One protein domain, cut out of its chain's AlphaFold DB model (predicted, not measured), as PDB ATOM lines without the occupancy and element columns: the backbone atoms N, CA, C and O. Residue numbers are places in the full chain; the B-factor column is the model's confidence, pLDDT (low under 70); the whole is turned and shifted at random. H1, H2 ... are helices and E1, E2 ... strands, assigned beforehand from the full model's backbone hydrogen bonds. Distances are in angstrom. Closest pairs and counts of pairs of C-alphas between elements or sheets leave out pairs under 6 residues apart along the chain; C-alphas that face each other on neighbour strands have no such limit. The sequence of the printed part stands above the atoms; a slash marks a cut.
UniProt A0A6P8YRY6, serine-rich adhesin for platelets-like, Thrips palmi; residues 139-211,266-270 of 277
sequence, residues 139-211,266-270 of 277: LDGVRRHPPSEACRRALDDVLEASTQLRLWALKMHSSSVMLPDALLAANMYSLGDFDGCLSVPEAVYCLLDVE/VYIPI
ATOM      1  N   LEU A 139     -42.453  38.571 -39.703       76.38
ATOM      2  CA  LEU A 139     -43.634  37.730 -39.496       76.38
ATOM      3  C   LEU A 139     -44.101  37.745 -38.034       76.38
ATOM      4  O   LEU A 139     -45.301  37.813 -37.788       76.38
ATOM      5  N   ASP A 140     -43.188  37.770 -37.060       78.75
ATOM      6  CA  ASP A 140     -43.558  37.939 -35.644       78.75
ATOM      7  C   ASP A 140     -44.087  39.348 -35.346       78.75
ATOM      8  O   ASP A 140     -44.872  39.534 -34.410       78.75
ATOM      9  N   GLY A 141     -43.647  40.351 -36.109       77.31
ATOM     10  CA  GLY A 141     -44.192  41.708 -36.072       77.31
ATOM     11  C   GLY A 141     -45.647  41.735 -36.538       77.31
ATOM     12  O   GLY A 141     -46.525  42.147 -35.776       77.31
ATOM     13  N   VAL A 142     -45.910  41.206 -37.738       78.00
ATOM     14  CA  VAL A 142     -47.264  41.103 -38.314       78.00
ATOM     15  C   VAL A 142     -48.174  40.247 -37.428       78.00
ATOM     16  O   VAL A 142     -49.339  40.582 -37.240       78.00
ATOM     17  N   ARG A 143     -47.658  39.175 -36.816       82.31
ATOM     18  CA  ARG A 143     -48.444  38.317 -35.917       82.31
ATOM     19  C   ARG A 143     -48.931  39.059 -34.676       82.31
ATOM     20  O   ARG A 143     -50.042  38.812 -34.213       82.31
ATOM     21  N   ARG A 144     -48.099  39.945 -34.123       82.69
ATOM     22  CA  ARG A 144     -48.438  40.738 -32.934       82.69
ATOM     23  C   ARG A 144     -49.391  41.886 -33.251       82.69
ATOM     24  O   ARG A 144     -50.208  42.221 -32.401       82.69
ATOM     25  N   HIS A 145     -49.308  42.445 -34.455       82.19
ATOM     26  CA  HIS A 145     -50.139  43.565 -34.897       82.19
ATOM     27  C   HIS A 145     -50.677  43.309 -36.313       82.19
ATOM     28  O   HIS A 145     -50.196  43.907 -37.277       82.19
ATOM     29  N   PRO A 146     -51.644  42.387 -36.472       77.38
ATOM     30  CA  PRO A 146     -52.165  42.064 -37.788       77.38
ATOM     31  C   PRO A 146     -53.043  43.215 -38.301       77.38
ATOM     32  O   PRO A 146     -53.978  43.614 -37.606       77.38
ATOM     33  N   PRO A 147     -52.813  43.715 -39.528       78.94
ATOM     34  CA  PRO A 147     -53.590  44.820 -40.094       78.94
ATOM     35  C   PRO A 147     -55.038  44.420 -40.414       78.94
ATOM     36  O   PRO A 147     -55.925  45.264 -40.496       78.94
ATOM     37  N   SER A 148     -55.294  43.124 -40.621       88.06
ATOM     38  CA  SER A 148     -56.626  42.590 -40.898       88.06
ATOM     39  C   SER A 148     -56.757  41.143 -40.433       88.06
ATOM     40  O   SER A 148     -55.772  40.412 -40.299       88.06
ATOM     41  N   GLU A 149     -57.993  40.686 -40.219       89.12
ATOM     42  CA  GLU A 149     -58.240  39.293 -39.839       89.12
ATOM     43  C   GLU A 149     -57.852  38.312 -40.956       89.12
ATOM     44  O   GLU A 149     -57.321  37.237 -40.681       89.12
ATOM     45  N   ALA A 150     -58.053  38.702 -42.219       88.19
ATOM     46  CA  ALA A 150     -57.597  37.932 -43.374       88.19
ATOM     47  C   ALA A 150     -56.071  37.763 -43.361       88.19
ATOM     48  O   ALA A 150     -55.578  36.652 -43.547       88.19
ATOM     49  N   CYS A 151     -55.341  38.841 -43.059       87.12
ATOM     50  CA  CYS A 151     -53.891  38.799 -42.925       87.12
ATOM     51  C   CYS A 151     -53.447  37.868 -41.792       87.12
ATOM     52  O   CYS A 151     -52.568  37.033 -41.987       87.12
ATOM     53  N   ARG A 152     -54.091  37.971 -40.622       88.75
ATOM     54  CA  ARG A 152     -53.794  37.119 -39.464       88.75
ATOM     55  C   ARG A 152     -53.944  35.636 -39.802       88.75
ATOM     56  O   ARG A 152     -53.027  34.867 -39.545       88.75
ATOM     57  N   ARG A 153     -55.066  35.245 -40.419       90.06
ATOM     58  CA  ARG A 153     -55.321  33.843 -40.798       90.06
ATOM     59  C   ARG A 153     -54.310  33.338 -41.824       90.06
ATOM     60  O   ARG A 153     -53.760  32.259 -41.645       90.06
ATOM     61  N   ALA A 154     -54.044  34.131 -42.860       86.62
ATOM     62  CA  ALA A 154     -53.072  33.763 -43.882       86.62
ATOM     63  C   ALA A 154     -51.663  33.607 -43.281       86.62
ATOM     64  O   ALA A 154     -50.941  32.670 -43.616       86.62
ATOM     65  N   LEU A 155     -51.274  34.494 -42.358       87.25
ATOM     66  CA  LEU A 155     -49.999  34.408 -41.653       87.25
ATOM     67  C   LEU A 155     -49.911  33.158 -40.771       87.25
ATOM     68  O   LEU A 155     -48.891  32.470 -40.803       87.25
ATOM     69  N   ASP A 156     -50.963  32.855 -40.012       88.81
ATOM     70  CA  ASP A 156     -51.028  31.652 -39.180       88.81
ATOM     71  C   ASP A 156     -50.878  30.382 -40.043       88.81
ATOM     72  O   ASP A 156     -50.098  29.500 -39.684       88.81
ATOM     73  N   ASP A 157     -51.517  30.321 -41.219       87.31
ATOM     74  CA  ASP A 157     -51.364  29.205 -42.166       87.31
ATOM     75  C   ASP A 157     -49.918  29.074 -42.690       87.31
ATOM     76  O   ASP A 157     -49.399  27.959 -42.819       87.31
ATOM     77  N   VAL A 158     -49.233  30.189 -42.980       84.75
ATOM     78  CA  VAL A 158     -47.819  30.172 -43.406       84.75
ATOM     79  C   VAL A 158     -46.905  29.696 -42.283       84.75
ATOM     80  O   VAL A 158     -46.015  28.879 -42.530       84.75
ATOM     81  N   LEU A 159     -47.111  30.178 -41.057       86.94
ATOM     82  CA  LEU A 159     -46.321  29.770 -39.894       86.94
ATOM     83  C   LEU A 159     -46.564  28.296 -39.548       86.94
ATOM     84  O   LEU A 159     -45.616  27.559 -39.292       86.94
ATOM     85  N   GLU A 160     -47.807  27.822 -39.611       90.06
ATOM     86  CA  GLU A 160     -48.112  26.402 -39.437       90.06
ATOM     87  C   GLU A 160     -47.405  25.565 -40.516       90.06
ATOM     88  O   GLU A 160     -46.704  24.594 -40.218       90.06
ATOM     89  N   ALA A 161     -47.504  25.964 -41.782       86.50
ATOM     90  CA  ALA A 161     -46.857  25.256 -42.879       86.50
ATOM     91  C   ALA A 161     -45.321  25.284 -42.812       86.50
ATOM     92  O   ALA A 161     -44.683  24.318 -43.246       86.50
ATOM     93  N   SER A 162     -44.722  26.346 -42.266       86.62
ATOM     94  CA  SER A 162     -43.274  26.433 -42.060       86.62
ATOM     95  C   SER A 162     -42.812  25.488 -40.949       86.62
ATOM     96  O   SER A 162     -41.815  24.792 -41.135       86.62
ATOM     97  N   THR A 163     -43.579  25.356 -39.857       88.06
ATOM     98  CA  THR A 163     -43.298  24.356 -38.807       88.06
ATOM     99  C   THR A 163     -43.415  22.921 -39.323       88.06
ATOM    100  O   THR A 163     -42.679  22.042 -38.881       88.06
ATOM    101  N   GLN A 164     -44.275  22.690 -40.318       93.25
ATOM    102  CA  GLN A 164     -44.386  21.417 -41.037       93.25
ATOM    103  C   GLN A 164     -43.327  21.241 -42.142       93.25
ATOM    104  O   GLN A 164     -43.399  20.273 -42.900       93.25
ATOM    105  N   LEU A 165     -42.366  22.167 -42.271       89.88
ATOM    106  CA  LEU A 165     -41.302  22.159 -43.282       89.88
ATOM    107  C   LEU A 165     -41.824  22.037 -44.723       89.88
ATOM    108  O   LEU A 165     -41.171  21.458 -45.596       89.88
ATOM    109  N   ARG A 166     -43.008  22.590 -45.010       84.69
ATOM    110  CA  ARG A 166     -43.528  22.592 -46.380       84.69
ATOM    111  C   ARG A 166     -42.647  23.490 -47.244       84.69
ATOM    112  O   ARG A 166     -42.439  24.659 -46.924       84.69
ATOM    113  N   LEU A 167     -42.175  22.959 -48.374       79.06
ATOM    114  CA  LEU A 167     -41.212  23.638 -49.249       79.06
ATOM    115  C   LEU A 167     -41.667  25.043 -49.667       79.06
ATOM    116  O   LEU A 167     -40.863  25.968 -49.690       79.06
ATOM    117  N   TRP A 168     -42.951  25.212 -49.983       81.38
ATOM    118  CA  TRP A 168     -43.493  26.515 -50.363       81.38
ATOM    119  C   TRP A 168     -43.440  27.516 -49.196       81.38
ATOM    120  O   TRP A 168     -43.067  28.660 -49.407       81.38
ATOM    121  N   ALA A 169     -43.730  27.088 -47.963       80.62
ATOM    122  CA  ALA A 169     -43.736  27.962 -46.792       80.62
ATOM    123  C   ALA A 169     -42.316  28.372 -46.390       80.62
ATOM    124  O   ALA A 169     -42.085  29.522 -46.034       80.62
ATOM    125  N   LEU A 170     -41.349  27.460 -46.523       79.75
ATOM    126  CA  LEU A 170     -39.929  27.773 -46.346       79.75
ATOM    127  C   LEU A 170     -39.441  28.780 -47.395       79.75
ATOM    128  O   LEU A 170     -38.753  29.736 -47.042       79.75
ATOM    129  N   LYS A 171     -39.848  28.611 -48.661       73.25
ATOM    130  CA  LYS A 171     -39.563  29.583 -49.726       73.25
ATOM    131  C   LYS A 171     -40.162  30.954 -49.408       73.25
ATOM    132  O   LYS A 171     -39.445  31.942 -49.507       73.25
ATOM    133  N   MET A 172     -41.413  31.009 -48.945       70.88
ATOM    134  CA  MET A 172     -42.053  32.270 -48.549       70.88
ATOM    135  C   MET A 172     -41.394  32.916 -47.330       70.88
ATOM    136  O   MET A 172     -41.215  34.128 -47.291       70.88
ATOM    137  N   HIS A 173     -40.979  32.126 -46.340       73.38
ATOM    138  CA  HIS A 173     -40.233  32.646 -45.198       73.38
ATOM    139  C   HIS A 173     -38.893  33.254 -45.638       73.38
ATOM    140  O   HIS A 173     -38.518  34.322 -45.164       73.38
ATOM    141  N   SER A 174     -38.203  32.619 -46.591       66.31
ATOM    142  CA  SER A 174     -36.948  33.144 -47.139       66.31
ATOM    143  C   SER A 174     -37.119  34.350 -48.067       66.31
ATOM    144  O   SER A 174     -36.203  35.160 -48.153       66.31
ATOM    145  N   SER A 175     -38.263  34.474 -48.754       64.50
ATOM    146  CA  SER A 175     -38.561  35.618 -49.627       64.50
ATOM    147  C   SER A 175     -39.171  36.797 -48.873       64.50
ATOM    148  O   SER A 175     -39.097  37.929 -49.350       64.50
ATOM    149  N   SER A 176     -39.751  36.562 -47.690       63.47
ATOM    150  CA  SER A 176     -40.171  37.642 -46.802       63.47
ATOM    151  C   SER A 176     -38.958  38.494 -46.439       63.47
ATOM    152  O   SER A 176     -37.894  37.967 -46.114       63.47
ATOM    153  N   VAL A 177     -39.100  39.815 -46.573       60.53
ATOM    154  CA  VAL A 177     -37.982  40.750 -46.443       60.53
ATOM    155  C   VAL A 177     -37.404  40.635 -45.033       60.53
ATOM    156  O   VAL A 177     -37.975  41.140 -44.067       60.53
ATOM    157  N   MET A 178     -36.267  39.954 -44.903       53.22
ATOM    158  CA  MET A 178     -35.437  40.086 -43.716       53.22
ATOM    159  C   MET A 178     -34.828  41.478 -43.781       53.22
ATOM    160  O   MET A 178     -34.216  41.835 -44.790       53.22
ATOM    161  N   LEU A 179     -35.013  42.279 -42.730       52.53
ATOM    162  CA  LEU A 179     -34.240  43.507 -42.610       52.53
ATOM    163  C   LEU A 179     -32.767  43.112 -42.722       52.53
ATOM    164  O   LEU A 179     -32.339  42.224 -41.975       52.53
ATOM    165  N   PRO A 180     -31.998  43.696 -43.658       42.78
ATOM    166  CA  PRO A 180     -30.573  43.461 -43.654       42.78
ATOM    167  C   PRO A 180     -30.063  43.856 -42.269       42.78
ATOM    168  O   PRO A 180     -30.435  44.912 -41.750       42.78
ATOM    169  N   ASP A 181     -29.172  43.041 -41.696       43.09
ATOM    170  CA  ASP A 181     -28.455  43.371 -40.452       43.09
ATOM    171  C   ASP A 181     -27.774  44.766 -40.549       43.09
ATOM    172  O   ASP A 181     -27.398  45.375 -39.552       43.09
ATOM    173  N   ALA A 182     -27.675  45.305 -41.772       38.47
ATOM    174  CA  ALA A 182     -27.187  46.619 -42.137       38.47
ATOM    175  C   ALA A 182     -28.283  47.667 -42.455       38.47
ATOM    176  O   ALA A 182     -28.095  48.463 -43.370       38.47
ATOM    177  N   LEU A 183     -29.371  47.780 -41.676       42.84
ATOM    178  CA  LEU A 183     -30.223  48.998 -41.676       42.84
ATOM    179  C   LEU A 183     -29.386  50.295 -41.479       42.84
ATOM    180  O   LEU A 183     -29.820  51.392 -41.814       42.84
ATOM    181  N   LEU A 184     -28.156  50.150 -40.968       47.28
ATOM    182  CA  LEU A 184     -27.150  51.199 -40.771       47.28
ATOM    183  C   LEU A 184     -26.250  51.474 -41.996       47.28
ATOM    184  O   LEU A 184     -25.522  52.464 -41.992       47.28
ATOM    185  N   ALA A 185     -26.271  50.645 -43.043       40.19
ATOM    186  CA  ALA A 185     -25.587  50.925 -44.302       40.19
ATOM    187  C   ALA A 185     -26.650  51.318 -45.328       40.19
ATOM    188  O   ALA A 185     -27.439  50.485 -45.756       40.19
ATOM    189  N   ALA A 186     -26.697  52.603 -45.675       36.50
ATOM    190  CA  ALA A 186     -27.719  53.269 -46.483       36.50
ATOM    191  C   ALA A 186     -27.829  52.777 -47.947       36.50
ATOM    192  O   ALA A 186     -27.733  53.564 -48.884       36.50
ATOM    193  N   ASN A 187     -28.053  51.482 -48.156       35.03
ATOM    194  CA  ASN A 187     -28.282  50.860 -49.453       35.03
ATOM    195  C   ASN A 187     -29.549  49.986 -49.391       35.03
ATOM    196  O   ASN A 187     -29.545  48.786 -49.660       35.03
ATOM    197  N   MET A 188     -30.657  50.602 -48.967       45.69
ATOM    198  CA  MET A 188     -31.995  50.005 -48.979       45.69
ATOM    199  C   MET A 188     -32.582  50.048 -50.396       45.69
ATOM    200  O   MET A 188     -33.412  50.899 -50.695       45.69
ATOM    201  N   TYR A 189     -32.166  49.135 -51.271       40.97
ATOM    202  CA  TYR A 189     -32.905  48.856 -52.515       40.97
ATOM    203  C   TYR A 189     -33.015  47.368 -52.845       40.97
ATOM    204  O   TYR A 189     -33.464  47.015 -53.927       40.97
ATOM    205  N   SER A 190     -32.673  46.477 -51.912       41.31
ATOM    206  CA  SER A 190     -33.028  45.066 -52.049       41.31
ATOM    207  C   SER A 190     -34.317  44.808 -51.278       41.31
ATOM    208  O   SER A 190     -34.316  44.150 -50.240       41.31
ATOM    209  N   LEU A 191     -35.425  45.370 -51.768       49.47
ATOM    210  CA  LEU A 191     -36.732  44.776 -51.492       49.47
ATOM    211  C   LEU A 191     -36.613  43.326 -51.974       49.47
ATOM    212  O   LEU A 191     -36.138  43.105 -53.087       49.47
ATOM    213  N   GLY A 192     -36.900  42.355 -51.103       49.12
ATOM    214  CA  GLY A 192     -36.784  40.931 -51.431       49.12
ATOM    215  C   GLY A 192     -37.467  40.611 -52.761       49.12
ATOM    216  O   GLY A 192     -38.331  41.363 -53.196       49.12
ATOM    217  N   ASP A 193     -37.053  39.526 -53.409       49.81
ATOM    218  CA  ASP A 193     -37.498  39.130 -54.748       49.81
ATOM    219  C   ASP A 193     -39.028  38.889 -54.779       49.81
ATOM    220  O   ASP A 193     -39.525  37.772 -54.597       49.81
ATOM    221  N   PHE A 194     -39.794  39.979 -54.917       53.81
ATOM    222  CA  PHE A 194     -41.260  40.019 -54.897       53.81
ATOM    223  C   PHE A 194     -41.850  39.263 -56.090       53.81
ATOM    224  O   PHE A 194     -43.018  38.874 -56.058       53.81
ATOM    225  N   ASP A 195     -41.048  38.986 -57.113       52.75
ATOM    226  CA  ASP A 195     -41.483  38.305 -58.326       52.75
ATOM    227  C   ASP A 195     -41.906  36.855 -58.048       52.75
ATOM    228  O   ASP A 195     -42.841  36.344 -58.671       52.75
ATOM    229  N   GLY A 196     -41.316  36.204 -57.037       56.53
ATOM    230  CA  GLY A 196     -41.743  34.868 -56.606       56.53
ATOM    231  C   GLY A 196     -43.192  34.842 -56.104       56.53
ATOM    232  O   GLY A 196     -43.926  33.882 -56.354       56.53
ATOM    233  N   CYS A 197     -43.627  35.924 -55.460       57.78
ATOM    234  CA  CYS A 197     -44.982  36.095 -54.945       57.78
ATOM    235  C   CYS A 197     -46.008  36.294 -56.066       57.78
ATOM    236  O   CYS A 197     -47.084  35.694 -56.019       57.78
ATOM    237  N   LEU A 198     -45.658  37.048 -57.112       59.59
ATOM    238  CA  LEU A 198     -46.552  37.353 -58.239       59.59
ATOM    239  C   LEU A 198     -46.985  36.114 -59.035       59.59
ATOM    240  O   LEU A 198     -47.990  36.153 -59.740       59.59
ATOM    241  N   SER A 199     -46.255  35.002 -58.913       64.56
ATOM    242  CA  SER A 199     -46.611  33.738 -59.565       64.56
ATOM    243  C   SER A 199     -47.778  32.988 -58.900       64.56
ATOM    244  O   SER A 199     -48.288  32.022 -59.471       64.56
ATOM    245  N   VAL A 200     -48.216  33.409 -57.705       65.88
ATOM    246  CA  VAL A 200     -49.293  32.743 -56.960       65.88
ATOM    247  C   VAL A 200     -50.633  33.429 -57.259       65.88
ATOM    248  O   VAL A 200     -50.765  34.614 -56.976       65.88
ATOM    249  N   PRO A 201     -51.644  32.716 -57.791       65.31
ATOM    250  CA  PRO A 201     -52.888  33.329 -58.267       65.31
ATOM    251  C   PRO A 201     -53.800  33.874 -57.156       65.31
ATOM    252  O   PRO A 201     -54.688  34.671 -57.441       65.31
ATOM    253  N   GLU A 202     -53.598  33.464 -55.900       80.69
ATOM    254  CA  GLU A 202     -54.426  33.877 -54.765       80.69
ATOM    255  C   GLU A 202     -53.555  34.256 -53.567       80.69
ATOM    256  O   GLU A 202     -52.831  33.428 -53.007       80.69
ATOM    257  N   ALA A 203     -53.628  35.520 -53.154       77.50
ATOM    258  CA  ALA A 203     -52.864  36.028 -52.026       77.50
ATOM    259  C   ALA A 203     -53.497  37.258 -51.382       77.50
ATOM    260  O   ALA A 203     -54.249  38.003 -52.010       77.50
ATOM    261  N   VAL A 204     -53.136  37.478 -50.120       82.56
ATOM    262  CA  VAL A 204     -53.412  38.700 -49.369       82.56
ATOM    263  C   VAL A 204     -52.141  39.530 -49.292       82.56
ATOM    264  O   VAL A 204     -51.080  39.032 -48.915       82.56
ATOM    265  N   TYR A 205     -52.269  40.820 -49.586       81.81
ATOM    266  CA  TYR A 205     -51.254  41.811 -49.252       81.81
ATOM    267  C   TYR A 205     -51.533  42.360 -47.855       81.81
ATOM    268  O   TYR A 205     -52.590  42.934 -47.592       81.81
ATOM    269  N   CYS A 206     -50.576  42.180 -46.956       82.94
ATOM    270  CA  CYS A 206     -50.594  42.726 -45.612       82.94
ATOM    271  C   CYS A 206     -49.671  43.937 -45.551       82.94
ATOM    272  O   CYS A 206     -48.457  43.785 -45.653       82.94
ATOM    273  N   LEU A 207     -50.227  45.132 -45.376       79.12
ATOM    274  CA  LEU A 207     -49.426  46.329 -45.124       79.12
ATOM    275  C   LEU A 207     -49.067  46.401 -43.637       79.12
ATOM    276  O   LEU A 207     -49.924  46.190 -42.782       79.12
ATOM    277  N   LEU A 208     -47.804  46.681 -43.339       78.62
ATOM    278  CA  LEU A 208     -47.282  46.852 -41.993       78.62
ATOM    279  C   LEU A 208     -46.518  48.170 -41.913       78.62
ATOM    280  O   LEU A 208     -45.580  48.394 -42.675       78.62
ATOM    281  N   ASP A 209     -46.873  48.992 -40.937       78.31
ATOM    282  CA  ASP A 209     -46.099  50.175 -40.595       78.31
ATOM    283  C   ASP A 209     -45.063  49.802 -39.532       78.31
ATOM    284  O   ASP A 209     -45.390  49.360 -38.429       78.31
ATOM    285  N   VAL A 210     -43.788  49.949 -39.879       76.38
ATOM    286  CA  VAL A 210     -42.651  49.703 -38.996       76.38
ATOM    287  C   VAL A 210     -42.108  51.048 -38.543       76.38
ATOM    288  O   VAL A 210     -41.553  51.803 -39.341       76.38
ATOM    289  N   GLU A 211     -42.257  51.335 -37.253       79.56
ATOM    290  CA  GLU A 211     -41.673  52.523 -36.639       79.56
ATOM    291  C   GLU A 211     -40.354  52.178 -35.937       79.56
ATOM    292  O   GLU A 211     -40.315  51.402 -34.978       79.56
ATOM    293  N   VAL A 266     -46.251  42.866 -47.040       77.19
ATOM    294  CA  VAL A 266     -45.979  41.434 -46.921       77.19
ATOM    295  C   VAL A 266     -47.000  40.691 -47.762       77.19
ATOM    296  O   VAL A 266     -48.204  40.814 -47.550       77.19
ATOM    297  N   TYR A 267     -46.521  39.915 -48.725       77.69
ATOM    298  CA  TYR A 267     -47.374  39.081 -49.556       77.69
ATOM    299  C   TYR A 267     -47.553  37.703 -48.926       77.69
ATOM    300  O   TYR A 267     -46.570  36.998 -48.689       77.69
ATOM    301  N   ILE A 268     -48.799  37.309 -48.673       81.62
ATOM    302  CA  ILE A 268     -49.127  36.031 -48.042       81.62
ATOM    303  C   ILE A 268     -50.060  35.240 -48.964       81.62
ATOM    304  O   ILE A 268     -51.179  35.685 -49.219       81.62
ATOM    305  N   PRO A 269     -49.641  34.071 -49.474       77.50
ATOM    306  CA  PRO A 269     -50.459  33.288 -50.384       77.50
ATOM    307  C   PRO A 269     -51.650  32.711 -49.619       77.50
ATOM    308  O   PRO A 269     -51.487  32.131 -48.542       77.50
ATOM    309  N   ILE A 270     -52.852  32.847 -50.176       79.38
ATOM    310  CA  ILE A 270     -54.028  32.166 -49.645       79.38
ATOM    311  C   ILE A 270     -53.979  30.771 -50.229       79.38
ATOM    312  O   ILE A 270     -54.249  30.559 -51.408       79.38
TER     313      ILE A 270
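AT A GLANCE: This is residues 139 to 211 and 266 to 270 of the 277 residues of the protein "serine-rich adhesin for platelets-like" of Thrips palmi (UniProt A0A6P8YRY6). A small two-stranded antiparallel ribbon, E1 and E2, has the long helix H2 packed on both of its strands, while H1 and H3 pack on different parts of H2. The short helix H4 is beside E2, and a long loop runs out from this body, with residues 181 to 187 sticking out. The printed part has 78 residues, with four named helices and then two named strands along the chain, H1 H2 H3 H4 E1 E2, in the sheet order E1 - E2; the class is mixed, helices and strands. It is compact, with a radius of gyration of the C-alphas of 12.9 A, and spans 34 by 25 by 23 A.

HOW THE PARTS SIT: Strand E1, residues 203 to 211, and strand E2, residues 266 to 269, are antiparallel neighbours at 158 degrees between their directions. Across them N 204 and O 268 are 2.8 A apart and N 266 and O 206 are 2.8 A apart, within hydrogen-bond range. Helix H2, residues 149 to 163, has 5 pairs of C-alphas within 8 A with each strand; the closest are those of Cys 151 and Cys 206, 5.8 A, and of Ala 154 and Ile 268, 6.2 A. With residues 152 to 156 alone, H2 touches H1, residues 139 to 144, at a steep tilt of 48 degrees, opposite ways; the closest C-alphas, of Arg 143 and Arg 152, are 6.5 A apart. The closest C-alphas of H1 and E1, those of Val 142 and Leu 208, are 6.8 A apart. With residues 158 to 162 alone, H2 touches H3, residues 167 to 175, at a steep tilt of 66 degrees, opposite ways; the closest C-alphas, of Ser 162 and Ala 169, are 5.0 A apart. H3 and E2 are near each other, with 9 pairs of C-alphas within 10 A. H4, residues 195 to 198, is close to H3 but not clearly touching it, with the C-alphas of Ser 175 and Gly 196 at 7.7 A. The closest C-alphas of H4 and E2, those of Cys 197 and Tyr 267, are 6.6 A apart. H2 and H4 are apart. In H1, H2 and H3 every O i to N i+4 pair is within hydrogen-bond range; H4 is too short for such a pair, and its 1 O i to N i+3 pair is within range.

IN THESE COORDINATES: E1 is 25.2 A long from first to last C-alpha, H2 21.2 A, H3 12.3 A, E2 9.9 A, H1 8.7 A and H4 5.2 A. C-alpha 139, where H1 begins, is at (-43.634, 37.730, -39.496). C-alpha 203, where E1 begins, is at (-52.864, 36.028, -52.026), and C-alpha 269, where E2 ends, is at (-50.459, 33.288, -50.384).

THE WHOLE: The two C-alphas farthest apart, those of Gln 164 and Ala 186, are 36.4 A apart. Residues 212 to 265 are not printed, and C-alphas 211 and 266 are 15.7 A apart across the cut. The link from H3 to H4, residues 176 to 194, is long, and residues 181 to 187 of it stand free. The mean pLDDT of the printed part is 71.2, and residues 174 to 201 are under 70.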